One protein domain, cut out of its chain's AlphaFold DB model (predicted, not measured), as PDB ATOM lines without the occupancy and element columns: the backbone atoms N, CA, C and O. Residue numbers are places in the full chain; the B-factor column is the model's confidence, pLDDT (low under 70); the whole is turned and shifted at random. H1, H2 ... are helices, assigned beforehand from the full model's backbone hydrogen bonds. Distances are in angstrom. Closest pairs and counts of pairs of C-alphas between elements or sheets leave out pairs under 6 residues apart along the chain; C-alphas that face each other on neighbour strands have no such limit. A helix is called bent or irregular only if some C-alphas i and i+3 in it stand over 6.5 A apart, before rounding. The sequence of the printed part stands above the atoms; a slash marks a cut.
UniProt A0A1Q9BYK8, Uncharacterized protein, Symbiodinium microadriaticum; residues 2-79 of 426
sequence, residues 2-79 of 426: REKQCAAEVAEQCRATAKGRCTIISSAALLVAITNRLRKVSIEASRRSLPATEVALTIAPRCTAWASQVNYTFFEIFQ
ATOM      1  N   ARG A   2     200.192 250.421 223.129       43.38
ATOM      2  CA  ARG A   2     201.358 251.293 223.407       43.38
ATOM      3  C   ARG A   2     202.577 250.603 224.057       43.38
ATOM      4  O   ARG A   2     203.699 250.899 223.672       43.38
ATOM      5  N   GLU A   3     202.389 249.618 224.941       44.12
ATOM      6  CA  GLU A   3     203.518 248.861 225.535       44.12
ATOM      7  C   GLU A   3     204.316 248.037 224.514       44.12
ATOM      8  O   GLU A   3     205.537 247.937 224.607       44.12
ATOM      9  N   LYS A   4     203.642 247.474 223.503       57.88
ATOM     10  CA  LYS A   4     204.312 246.699 222.446       57.88
ATOM     11  C   LYS A   4     205.133 247.594 221.517       57.88
ATOM     12  O   LYS A   4     206.109 247.133 220.942       57.88
ATOM     13  N   GLN A   5     204.734 248.857 221.398       49.06
ATOM     14  CA  GLN A   5     205.387 249.858 220.561       49.06
ATOM     15  C   GLN A   5     206.671 250.373 221.228       49.06
ATOM     16  O   GLN A   5     207.724 250.361 220.603       49.06
ATOM     17  N   CYS A   6     206.618 250.648 222.537       47.19
ATOM     18  CA  CYS A   6     207.789 251.031 223.333       47.19
ATOM     19  C   CYS A   6     208.857 249.917 223.380       47.19
ATOM     20  O   CYS A   6     210.045 250.169 223.194       47.19
ATOM     21  N   ALA A   7     208.443 248.652 223.534       51.00
ATOM     22  CA  ALA A   7     209.373 247.520 223.503       51.00
ATOM     23  C   ALA A   7     210.033 247.309 222.123       51.00
ATOM     24  O   ALA A   7     211.164 246.826 222.052       51.00
ATOM     25  N   ALA A   8     209.341 247.664 221.033       57.28
ATOM     26  CA  ALA A   8     209.863 247.547 219.675       57.28
ATOM     27  C   ALA A   8     210.889 248.647 219.353       57.28
ATOM     28  O   ALA A   8     211.945 248.327 218.808       57.28
ATOM     29  N   GLU A   9     210.632 249.894 219.761       55.59
ATOM     30  CA  GLU A   9     211.564 251.019 219.579       55.59
ATOM     31  C   GLU A   9     212.873 250.806 220.348       55.59
ATOM     32  O   GLU A   9     213.958 250.944 219.783       55.59
ATOM     33  N   VAL A  10     212.807 250.349 221.605       62.78
ATOM     34  CA  VAL A  10     214.018 250.045 222.392       62.78
ATOM     35  C   VAL A  10     214.831 248.908 221.752       62.78
ATOM     36  O   VAL A  10     216.062 248.959 221.710       62.78
ATOM     37  N   ALA A  11     214.162 247.895 221.192       55.09
ATOM     38  CA  ALA A  11     214.822 246.775 220.520       55.09
ATOM     39  C   ALA A  11     215.454 247.149 219.163       55.09
ATOM     40  O   ALA A  11     216.348 246.440 218.685       55.09
ATOM     41  N   GLU A  12     214.991 248.225 218.527       52.38
ATOM     42  CA  GLU A  12     215.574 248.772 217.301       52.38
ATOM     43  C   GLU A  12     216.768 249.687 217.616       52.38
ATOM     44  O   GLU A  12     217.840 249.532 217.023       52.38
ATOM     45  N   GLN A  13     216.653 250.521 218.656       45.44
ATOM     46  CA  GLN A  13     217.728 251.390 219.149       45.44
ATOM     47  C   GLN A  13     218.969 250.590 219.598       45.44
ATOM     48  O   GLN A  13     220.110 250.971 219.319       45.44
ATOM     49  N   CYS A  14     218.762 249.432 220.236       44.97
ATOM     50  CA  CYS A  14     219.843 248.520 220.630       44.97
ATOM     51  C   CYS A  14     220.475 247.763 219.448       44.97
ATOM     52  O   CYS A  14     221.606 247.290 219.557       44.97
ATOM     53  N   ARG A  15     219.775 247.630 218.314       53.06
ATOM     54  CA  ARG A  15     220.324 246.999 217.100       53.06
ATOM     55  C   ARG A  15     221.224 247.946 216.313       53.06
ATOM     56  O   ARG A  15     222.211 247.493 215.740       53.06
ATOM     57  N   ALA A  16     220.932 249.246 216.333       44.94
ATOM     58  CA  ALA A  16     221.715 250.261 215.629       44.94
ATOM     59  C   ALA A  16     223.131 250.478 216.212       44.94
ATOM     60  O   ALA A  16     224.017 250.966 215.517       44.94
ATOM     61  N   THR A  17     223.379 250.074 217.463       49.09
ATOM     62  CA  THR A  17     224.629 250.344 218.203       49.09
ATOM     63  C   THR A  17     225.648 249.191 218.206       49.09
ATOM     64  O   THR A  17     226.725 249.312 218.786       49.09
ATOM     65  N   ALA A  18     225.381 248.075 217.520       44.00
ATOM     66  CA  ALA A  18     226.229 246.880 217.569       44.00
ATOM     67  C   ALA A  18     227.187 246.747 216.362       44.00
ATOM     68  O   ALA A  18     226.949 245.963 215.442       44.00
ATOM     69  N   LYS A  19     228.329 247.449 216.387       45.84
ATOM     70  CA  LYS A  19     229.511 247.113 215.563       45.84
ATOM     71  C   LYS A  19     230.705 246.778 216.464       45.84
ATOM     72  O   LYS A  19     231.464 247.650 216.861       45.84
ATOM     73  N   GLY A  20     230.870 245.492 216.776       41.16
ATOM     74  CA  GLY A  20     232.053 244.960 217.461       41.16
ATOM     75  C   GLY A  20     231.806 243.560 218.025       41.16
ATOM     76  O   GLY A  20     230.873 243.340 218.785       41.16
ATOM     77  N   ARG A  21     232.613 242.563 217.643       43.94
ATOM     78  CA  ARG A  21     232.372 241.155 218.027       43.94
ATOM     79  C   ARG A  21     232.687 240.839 219.501       43.94
ATOM     80  O   ARG A  21     232.159 239.858 220.009       43.94
ATOM     81  N   CYS A  22     233.447 241.686 220.205       42.09
ATOM     82  CA  CYS A  22     233.656 241.569 221.660       42.09
ATOM     83  C   CYS A  22     232.563 242.258 222.497       42.09
ATOM     84  O   CYS A  22     232.292 241.825 223.612       42.09
ATOM     85  N   THR A  23     231.881 243.277 221.966       51.69
ATOM     86  CA  THR A  23     230.782 243.968 222.663       51.69
ATOM     87  C   THR A  23     229.515 243.114 222.740       51.69
ATOM     88  O   THR A  23     228.767 243.214 223.703       51.69
ATOM     89  N   ILE A  24     229.295 242.202 221.786       52.75
ATOM     90  CA  ILE A  24     228.068 241.389 221.709       52.75
ATOM     91  C   ILE A  24     227.920 240.418 222.896       52.75
ATOM     92  O   ILE A  24     226.809 240.232 223.391       52.75
ATOM     93  N   ILE A  25     229.014 239.821 223.379       55.44
ATOM     94  CA  ILE A  25     228.957 238.834 224.473       55.44
ATOM     95  C   ILE A  25     228.653 239.530 225.809       55.44
ATOM     96  O   ILE A  25     227.783 239.072 226.553       55.44
ATOM     97  N   SER A  26     229.283 240.679 226.073       66.12
ATOM     98  CA  SER A  26     229.010 241.484 227.272       66.12
ATOM     99  C   SER A  26     227.599 242.081 227.256       66.12
ATOM    100  O   SER A  26     226.912 242.051 228.277       66.12
ATOM    101  N   SER A  27     227.112 242.533 226.095       75.19
ATOM    102  CA  SER A  27     225.749 243.061 225.958       75.19
ATOM    103  C   SER A  27     224.678 241.990 226.172       75.19
ATOM    104  O   SER A  27     223.663 242.265 226.808       75.19
ATOM    105  N   ALA A  28     224.893 240.757 225.699       74.00
ATOM    106  CA  ALA A  28     223.943 239.662 225.899       74.00
ATOM    107  C   ALA A  28     223.832 239.249 227.377       74.00
ATOM    108  O   ALA A  28     222.723 239.085 227.886       74.00
ATOM    109  N   ALA A  29     224.960 239.136 228.087       77.88
ATOM    110  CA  ALA A  29     224.962 238.843 229.521       77.88
ATOM    111  C   ALA A  29     224.277 239.959 230.332       77.88
ATOM    112  O   ALA A  29     223.480 239.677 231.229       77.88
ATOM    113  N   LEU A  30     224.522 241.220 229.964       82.88
ATOM    114  CA  LEU A  30     223.867 242.378 230.567       82.88
ATOM    115  C   LEU A  30     222.348 242.365 230.318       82.88
ATOM    116  O   LEU A  30     221.577 242.526 231.258       82.88
ATOM    117  N   LEU A  31     221.903 242.083 229.090       82.44
ATOM    118  CA  LEU A  31     220.483 241.931 228.740       82.44
ATOM    119  C   LEU A  31     219.799 240.813 229.544       82.44
ATOM    120  O   LEU A  31     218.675 240.983 230.025       82.44
ATOM    121  N   VAL A  32     220.475 239.682 229.755       85.81
ATOM    122  CA  VAL A  32     219.959 238.584 230.590       85.81
ATOM    123  C   VAL A  32     219.868 239.000 232.064       85.81
ATOM    124  O   VAL A  32     218.871 238.721 232.731       85.81
ATOM    125  N   ALA A  33     220.861 239.720 232.585       83.06
ATOM    126  CA  ALA A  33     220.822 240.241 233.950       83.06
ATOM    127  C   ALA A  33     219.681 241.258 234.154       83.06
ATOM    128  O   ALA A  33     218.974 241.200 235.165       83.06
ATOM    129  N   ILE A  34     219.452 242.136 233.170       83.56
ATOM    130  CA  ILE A  34     218.356 243.118 233.156       83.56
ATOM    131  C   ILE A  34     217.008 242.413 233.183       83.56
ATOM    132  O   ILE A  34     216.176 242.682 234.049       83.56
ATOM    133  N   THR A  35     216.799 241.478 232.259       86.19
ATOM    134  CA  THR A  35     215.526 240.760 232.134       86.19
ATOM    135  C   THR A  35     215.214 239.938 233.383       86.19
ATOM    136  O   THR A  35     214.080 239.963 233.861       86.19
ATOM    137  N   ASN A  36     216.216 239.299 233.995       87.50
ATOM    138  CA  ASN A  36     216.043 238.581 235.258       87.50
ATOM    139  C   ASN A  36     215.693 239.510 236.431       87.50
ATOM    140  O   ASN A  36     214.821 239.174 237.239       87.50
ATOM    141  N   ARG A  37     216.318 240.692 236.526       84.44
ATOM    142  CA  ARG A  37     215.977 241.675 237.567       84.44
ATOM    143  C   ARG A  37     214.578 242.254 237.372       84.44
ATOM    144  O   ARG A  37     213.815 242.277 238.335       84.44
ATOM    145  N   LEU A  38     214.210 242.643 236.151       85.38
ATOM    146  CA  LEU A  38     212.864 243.139 235.841       85.38
ATOM    147  C   LEU A  38     211.794 242.088 236.149       85.38
ATOM    148  O   LEU A  38     210.765 242.407 236.743       85.38
ATOM    149  N   ARG A  39     212.068 240.814 235.846       88.62
ATOM    150  CA  ARG A  39     211.182 239.700 236.197       88.62
ATOM    151  C   ARG A  39     211.009 239.561 237.709       88.62
ATOM    152  O   ARG A  39     209.887 239.389 238.171       88.62
ATOM    153  N   LYS A  40     212.089 239.680 238.490       89.50
ATOM    154  CA  LYS A  40     212.025 239.625 239.961       89.50
ATOM    155  C   LYS A  40     211.183 240.767 240.536       89.50
ATOM    156  O   LYS A  40     210.360 240.526 241.412       89.50
ATOM    157  N   VAL A  41     211.348 241.983 240.016       85.06
ATOM    158  CA  VAL A  41     210.565 243.147 240.451       85.06
ATOM    159  C   VAL A  41     209.092 243.011 240.050       85.06
ATOM    160  O   VAL A  41     208.218 243.307 240.854       85.06
ATOM    161  N   SER A  42     208.801 242.493 238.855       83.81
ATOM    162  CA  SER A  42     207.431 242.219 238.400       83.81
ATOM    163  C   SER A  42     206.720 241.160 239.259       83.81
ATOM    164  O   SER A  42     205.545 241.321 239.598       83.81
ATOM    165  N   ILE A  43     207.439 240.109 239.675       89.69
ATOM    166  CA  ILE A  43     206.918 239.088 240.597       89.69
ATOM    167  C   ILE A  43     206.620 239.700 241.971       89.69
ATOM    168  O   ILE A  43     205.561 239.438 242.537       89.69
ATOM    169  N   GLU A  44     207.520 240.529 242.502       89.19
ATOM    170  CA  GLU A  44     207.332 241.187 243.801       89.19
ATOM    171  C   GLU A  44     206.173 242.196 243.774       89.19
ATOM    172  O   GLU A  44     205.361 242.237 244.695       89.19
ATOM    173  N   ALA A  45     206.038 242.955 242.684       85.00
ATOM    174  CA  ALA A  45     204.907 243.850 242.461       85.00
ATOM    175  C   ALA A  45     203.570 243.091 242.396       85.00
ATOM    176  O   ALA A  45     202.592 243.518 243.008       85.00
ATOM    177  N   SER A  46     203.547 241.931 241.727       87.25
ATOM    178  CA  SER A  46     202.362 241.061 241.683       87.25
ATOM    179  C   SER A  46     202.003 240.503 243.061       87.25
ATOM    180  O   SER A  46     200.825 240.423 243.395       87.25
ATOM    181  N   ARG A  47     202.998 240.150 243.888       93.19
ATOM    182  CA  ARG A  47     202.771 239.661 245.261       93.19
ATOM    183  C   ARG A  47     202.145 240.709 246.173       93.19
ATOM    184  O   ARG A  47     201.409 240.349 247.082       93.19
ATOM    185  N   ARG A  48     202.439 241.985 245.933       93.62
ATOM    186  CA  ARG A  48     201.924 243.109 246.722       93.62
ATOM    187  C   ARG A  48     200.614 243.680 246.187       93.62
ATOM    188  O   ARG A  48     200.146 244.681 246.719       93.62
ATOM    189  N   SER A  49     200.038 243.073 245.143       94.00
ATOM    190  CA  SER A  49     198.809 243.548 244.489       94.00
ATOM    191  C   SER A  49     198.846 245.046 244.156       94.00
ATOM    192  O   SER A  49     197.828 245.729 244.234       94.00
ATOM    193  N   LEU A  50     200.030 245.567 243.810       91.50
ATOM    194  CA  LEU A  50     200.184 246.989 243.522       91.50
ATOM    195  C   LEU A  50     199.490 247.318 242.193       91.50
ATOM    196  O   LEU A  50     199.668 246.581 241.213       91.50
ATOM    197  N   PRO A  51     198.726 248.419 242.116       90.31
ATOM    198  CA  PRO A  51     198.178 248.888 240.854       90.31
ATOM    199  C   PRO A  51     199.316 249.194 239.871       90.31
ATOM    200  O   PRO A  51     200.375 249.698 240.246       90.31
ATOM    201  N   ALA A  52     199.102 248.900 238.585       79.19
ATOM    202  CA  ALA A  52     200.130 249.017 237.543       79.19
ATOM    203  C   ALA A  52     200.779 250.417 237.464       79.19
ATOM    204  O   ALA A  52     201.945 250.545 237.094       79.19
ATOM    205  N   THR A  53     200.046 251.461 237.853       85.12
ATOM    206  CA  THR A  53     200.524 252.846 237.948       85.12
ATOM    207  C   THR A  53     201.586 253.037 239.031       85.12
ATOM    208  O   THR A  53     202.591 253.701 238.795       85.12
ATOM    209  N   GLU A  54     201.421 252.411 240.192       83.75
ATOM    210  CA  GLU A  54     202.365 252.493 241.313       83.75
ATOM    211  C   GLU A  54     203.629 251.665 241.041       83.75
ATOM    212  O   GLU A  54     204.751 252.069 241.359       83.75
ATOM    213  N   VAL A  55     203.464 250.547 240.328       82.62
ATOM    214  CA  VAL A  55     204.570 249.746 239.796       82.62
ATOM    215  C   VAL A  55     205.397 250.563 238.798       82.62
ATOM    216  O   VAL A  55     206.620 250.613 238.918       82.62
ATOM    217  N   ALA A  56     204.758 251.259 237.855       80.31
ATOM    218  CA  ALA A  56     205.457 252.103 236.886       80.31
ATOM    219  C   ALA A  56     206.221 253.258 237.561       80.31
ATOM    220  O   ALA A  56     207.392 253.475 237.249       80.31
ATOM    221  N   LEU A  57     205.599 253.939 238.530       86.62
ATOM    222  CA  LEU A  57     206.215 255.046 239.273       86.62
ATOM    223  C   LEU A  57     207.388 254.600 240.157       86.62
ATOM    224  O   LEU A  57     208.344 255.351 240.326       86.62
ATOM    225  N   THR A  58     207.360 253.373 240.676       80.69
ATOM    226  CA  THR A  58     208.446 252.840 241.516       80.69
ATOM    227  C   THR A  58     209.598 252.265 240.685       80.69
ATOM    228  O   THR A  58     210.766 252.343 241.074       80.69
ATOM    229  N   ILE A  59     209.292 251.661 239.533       82.19
ATOM    230  CA  ILE A  59     210.279 250.975 238.689       82.19
ATOM    231  C   ILE A  59     210.996 251.945 237.752       82.19
ATOM    232  O   ILE A  59     212.212 251.832 237.603       82.19
ATOM    233  N   ALA A  60     210.288 252.902 237.147       79.38
ATOM    234  CA  ALA A  60     210.868 253.829 236.177       79.38
ATOM    235  C   ALA A  60     212.111 254.579 236.705       79.38
ATOM    236  O   ALA A  60     213.163 254.451 236.079       79.38
ATOM    237  N   PRO A  61     212.084 255.262 237.868       85.25
ATOM    238  CA  PRO A  61     213.261 255.978 238.366       85.25
ATOM    239  C   PRO A  61     214.414 255.036 238.736       85.25
ATOM    240  O   PRO A  61     215.577 255.383 238.542       85.25
ATOM    241  N   ARG A  62     214.117 253.815 239.201       81.75
ATOM    242  CA  ARG A  62     215.137 252.796 239.501       81.75
ATOM    243  C   ARG A  62     215.812 252.262 238.241       81.75
ATOM    244  O   ARG A  62     217.024 252.070 238.243       81.75
ATOM    245  N   CYS A  63     215.049 252.051 237.172       79.12
ATOM    246  CA  CYS A  63     215.589 251.668 235.872       79.12
ATOM    247  C   CYS A  63     216.442 252.789 235.269       79.12
ATOM    248  O   CYS A  63     217.530 252.505 234.776       79.12
ATOM    249  N   THR A  64     215.999 254.046 235.364       78.94
ATOM    250  CA  THR A  64     216.750 255.206 234.861       78.94
ATOM    251  C   THR A  64     218.053 255.418 235.631       78.94
ATOM    252  O   THR A  64     219.108 255.522 235.014       78.94
ATOM    253  N   ALA A  65     218.020 255.405 236.969       79.38
ATOM    254  CA  ALA A  65     219.222 255.548 237.795       79.38
ATOM    255  C   ALA A  65     220.243 254.435 237.517       79.38
ATOM    256  O   ALA A  65     221.444 254.681 237.408       79.38
ATOM    257  N   TRP A  66     219.759 253.205 237.343       78.38
ATOM    258  CA  TRP A  66     220.618 252.069 237.044       78.38
ATOM    259  C   TRP A  66     221.192 252.123 235.620       78.38
ATOM    260  O   TRP A  66     222.374 251.848 235.435       78.38
ATOM    261  N   ALA A  67     220.405 252.541 234.622       76.31
ATOM    262  CA  ALA A  67     220.897 252.763 233.263       76.31
ATOM    263  C   ALA A  67     222.002 253.833 233.228       76.31
ATOM    264  O   ALA A  67     223.023 253.639 232.567       76.31
ATOM    265  N   SER A  68     221.851 254.914 234.000       77.50
ATOM    266  CA  SER A  68     222.893 255.932 234.166       77.50
ATOM    267  C   SER A  68     224.159 255.369 234.814       77.50
ATOM    268  O   SER A  68     225.258 255.667 234.358       77.50
ATOM    269  N   GLN A  69     224.027 254.505 235.825       79.88
ATOM    270  CA  GLN A  69     225.173 253.874 236.488       79.88
ATOM    271  C   GLN A  69     225.931 252.911 235.562       79.88
ATOM    272  O   GLN A  69     227.162 252.906 235.551       79.88
ATOM    273  N   VAL A  70     225.208 252.117 234.765       77.62
ATOM    274  CA  VAL A  70     225.800 251.222 233.757       77.62
ATOM    275  C   VAL A  70     226.495 252.023 232.659       77.62
ATOM    276  O   VAL A  70     227.611 251.684 232.282       77.62
ATOM    277  N   ASN A  71     225.885 253.114 232.183       76.94
ATOM    278  CA  ASN A  71     226.534 254.009 231.226       76.94
ATOM    279  C   ASN A  71     227.806 254.632 231.810       76.94
ATOM    280  O   ASN A  71     228.826 254.646 231.131       76.94
ATOM    281  N   TYR A  72     227.780 255.090 233.064       76.19
ATOM    282  CA  TYR A  72     228.949 255.685 233.714       76.19
ATOM    283  C   TYR A  72     230.107 254.687 233.847       76.19
ATOM    284  O   TYR A  72     231.220 254.971 233.418       76.19
ATOM    285  N   THR A  73     229.830 253.482 234.356       71.94
ATOM    286  CA  THR A  73     230.843 252.416 234.476       71.94
ATOM    287  C   THR A  73     231.360 251.948 233.120       71.94
ATOM    288  O   THR A  73     232.551 251.684 232.976       71.94
ATOM    289  N   PHE A  74     230.502 251.886 232.099       73.12
ATOM    290  CA  PHE A  74     230.944 251.612 230.735       73.12
ATOM    291  C   PHE A  74     231.879 252.724 230.234       73.12
ATOM    292  O   PHE A  74     232.974 252.435 229.765       73.12
ATOM    293  N   PHE A  75     231.519 253.996 230.398       72.12
ATOM    294  CA  PHE A  75     232.388 255.109 230.009       72.12
ATOM    295  C   PHE A  75     233.735 255.094 230.745       72.12
ATOM    296  O   PHE A  75     234.770 255.259 230.108       72.12
ATOM    297  N   GLU A  76     233.751 254.833 232.051       71.69
ATOM    298  CA  GLU A  76     234.980 254.802 232.854       71.69
ATOM    299  C   GLU A  76     235.941 253.681 232.417       71.69
ATOM    300  O   GLU A  76     237.150 253.894 232.297       71.69
ATOM    301  N   ILE A  77     235.404 252.497 232.103       68.94
ATOM    302  CA  ILE A  77     236.193 251.346 231.644       68.94
ATOM    303  C   ILE A  77     236.763 251.580 230.236       68.94
ATOM    304  O   ILE A  77     237.875 251.144 229.952       68.94
ATOM    305  N   PHE A  78     236.032 252.269 229.355       64.25
ATOM    306  CA  PHE A  78     236.466 252.496 227.972       64.25
ATOM    307  C   PHE A  78     237.323 253.760 227.776       64.25
ATOM    308  O   PHE A  78     238.048 253.832 226.786       64.25
ATOM    309  N   GLN A  79     237.293 254.730 228.699       65.75
ATOM    310  CA  GLN A  79     238.179 255.906 228.661       65.75
ATOM    311  C   GLN A  79     239.591 255.616 229.190       65.75
ATOM    312  O   GLN A  79     240.553 256.259 228.769       65.75
TER     313      GLN A  79
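Overview. This is residues 2 to 79 of the 426 residues of an uncharacterized protein of Symbiodinium microadriaticum (UniProt A0A1Q9BYK8). The longest helix, H3, and the long helix H2 run opposite ways as a narrow, splayed V, closest to each other near the tight link that joins them. The shorter helix H1 is held off from both, so that the three make a loose, open triangle when seen along their lengths. The printed part has 78 residues with three named helices, in the order H1, H2, H3, and no named strand; the class is all helix. The whole is loose, with a radius of gyration of the C-alphas of 14.7 A, and elongated, with spans of 43 by 26 by 17 A.

Along the chain. Find C-alpha 52 at (200.130, 249.017, 237.543); from there H3, residues 52 to 79, runs 39.7 A to C-alpha 79 at (238.179, 255.906, 228.661). Look near residue 59 for a kink of 26 degrees. H3 is irregular, but only just: C-alphas 58 and 61 are 6.6 A apart. Go back to C-alpha 23 at (230.782, 243.968, 222.663), where H2, residues 23 to 47, begins; its first and last C-alphas are 36.2 A apart. H1, residues 2 to 16, is 21.8 A from first to last C-alpha.

Arrangement. Start from H3 and look across to H2: the two are close but not clearly touching, with 1 pair of C-alphas within 8 A. Their closest C-alphas are those of Ala 45 and Val 55, 6.5 A apart. Their lines stand at a shallow tilt of 23 degrees, opposite ways, and their centres are 12.5 A apart. H1 is apart from H3, and it is apart from H2 too, with no C-alpha within 8 A of either. Residues 2 to 13, which belong to H1, stand free, and so do residues 71 to 79 of H3. On the backbone, every O i to N i+4 pair of H2 is within hydrogen-bond range; in H1 this holds for 10 of 11 pairs and in H3 for 22 of 24.

Size, cuts and confidence. The two C-alphas farthest apart are those of Ser 49 and Gln 79, at 44.2 A. The printed part, residues 2 to 79, has no cut. The link from H2 to H3 is tight, with 4 residues, and the link from H1 to H2 is short, with 6; no link is long. Look in the B-factor column for the model's confidence: the mean pLDDT of the printed part is 71.5, and residues 2 to 26 and 77 to 79 are under 70. The mean pLDDT of H1 is 51, against 80 for H2 and 78 for H3.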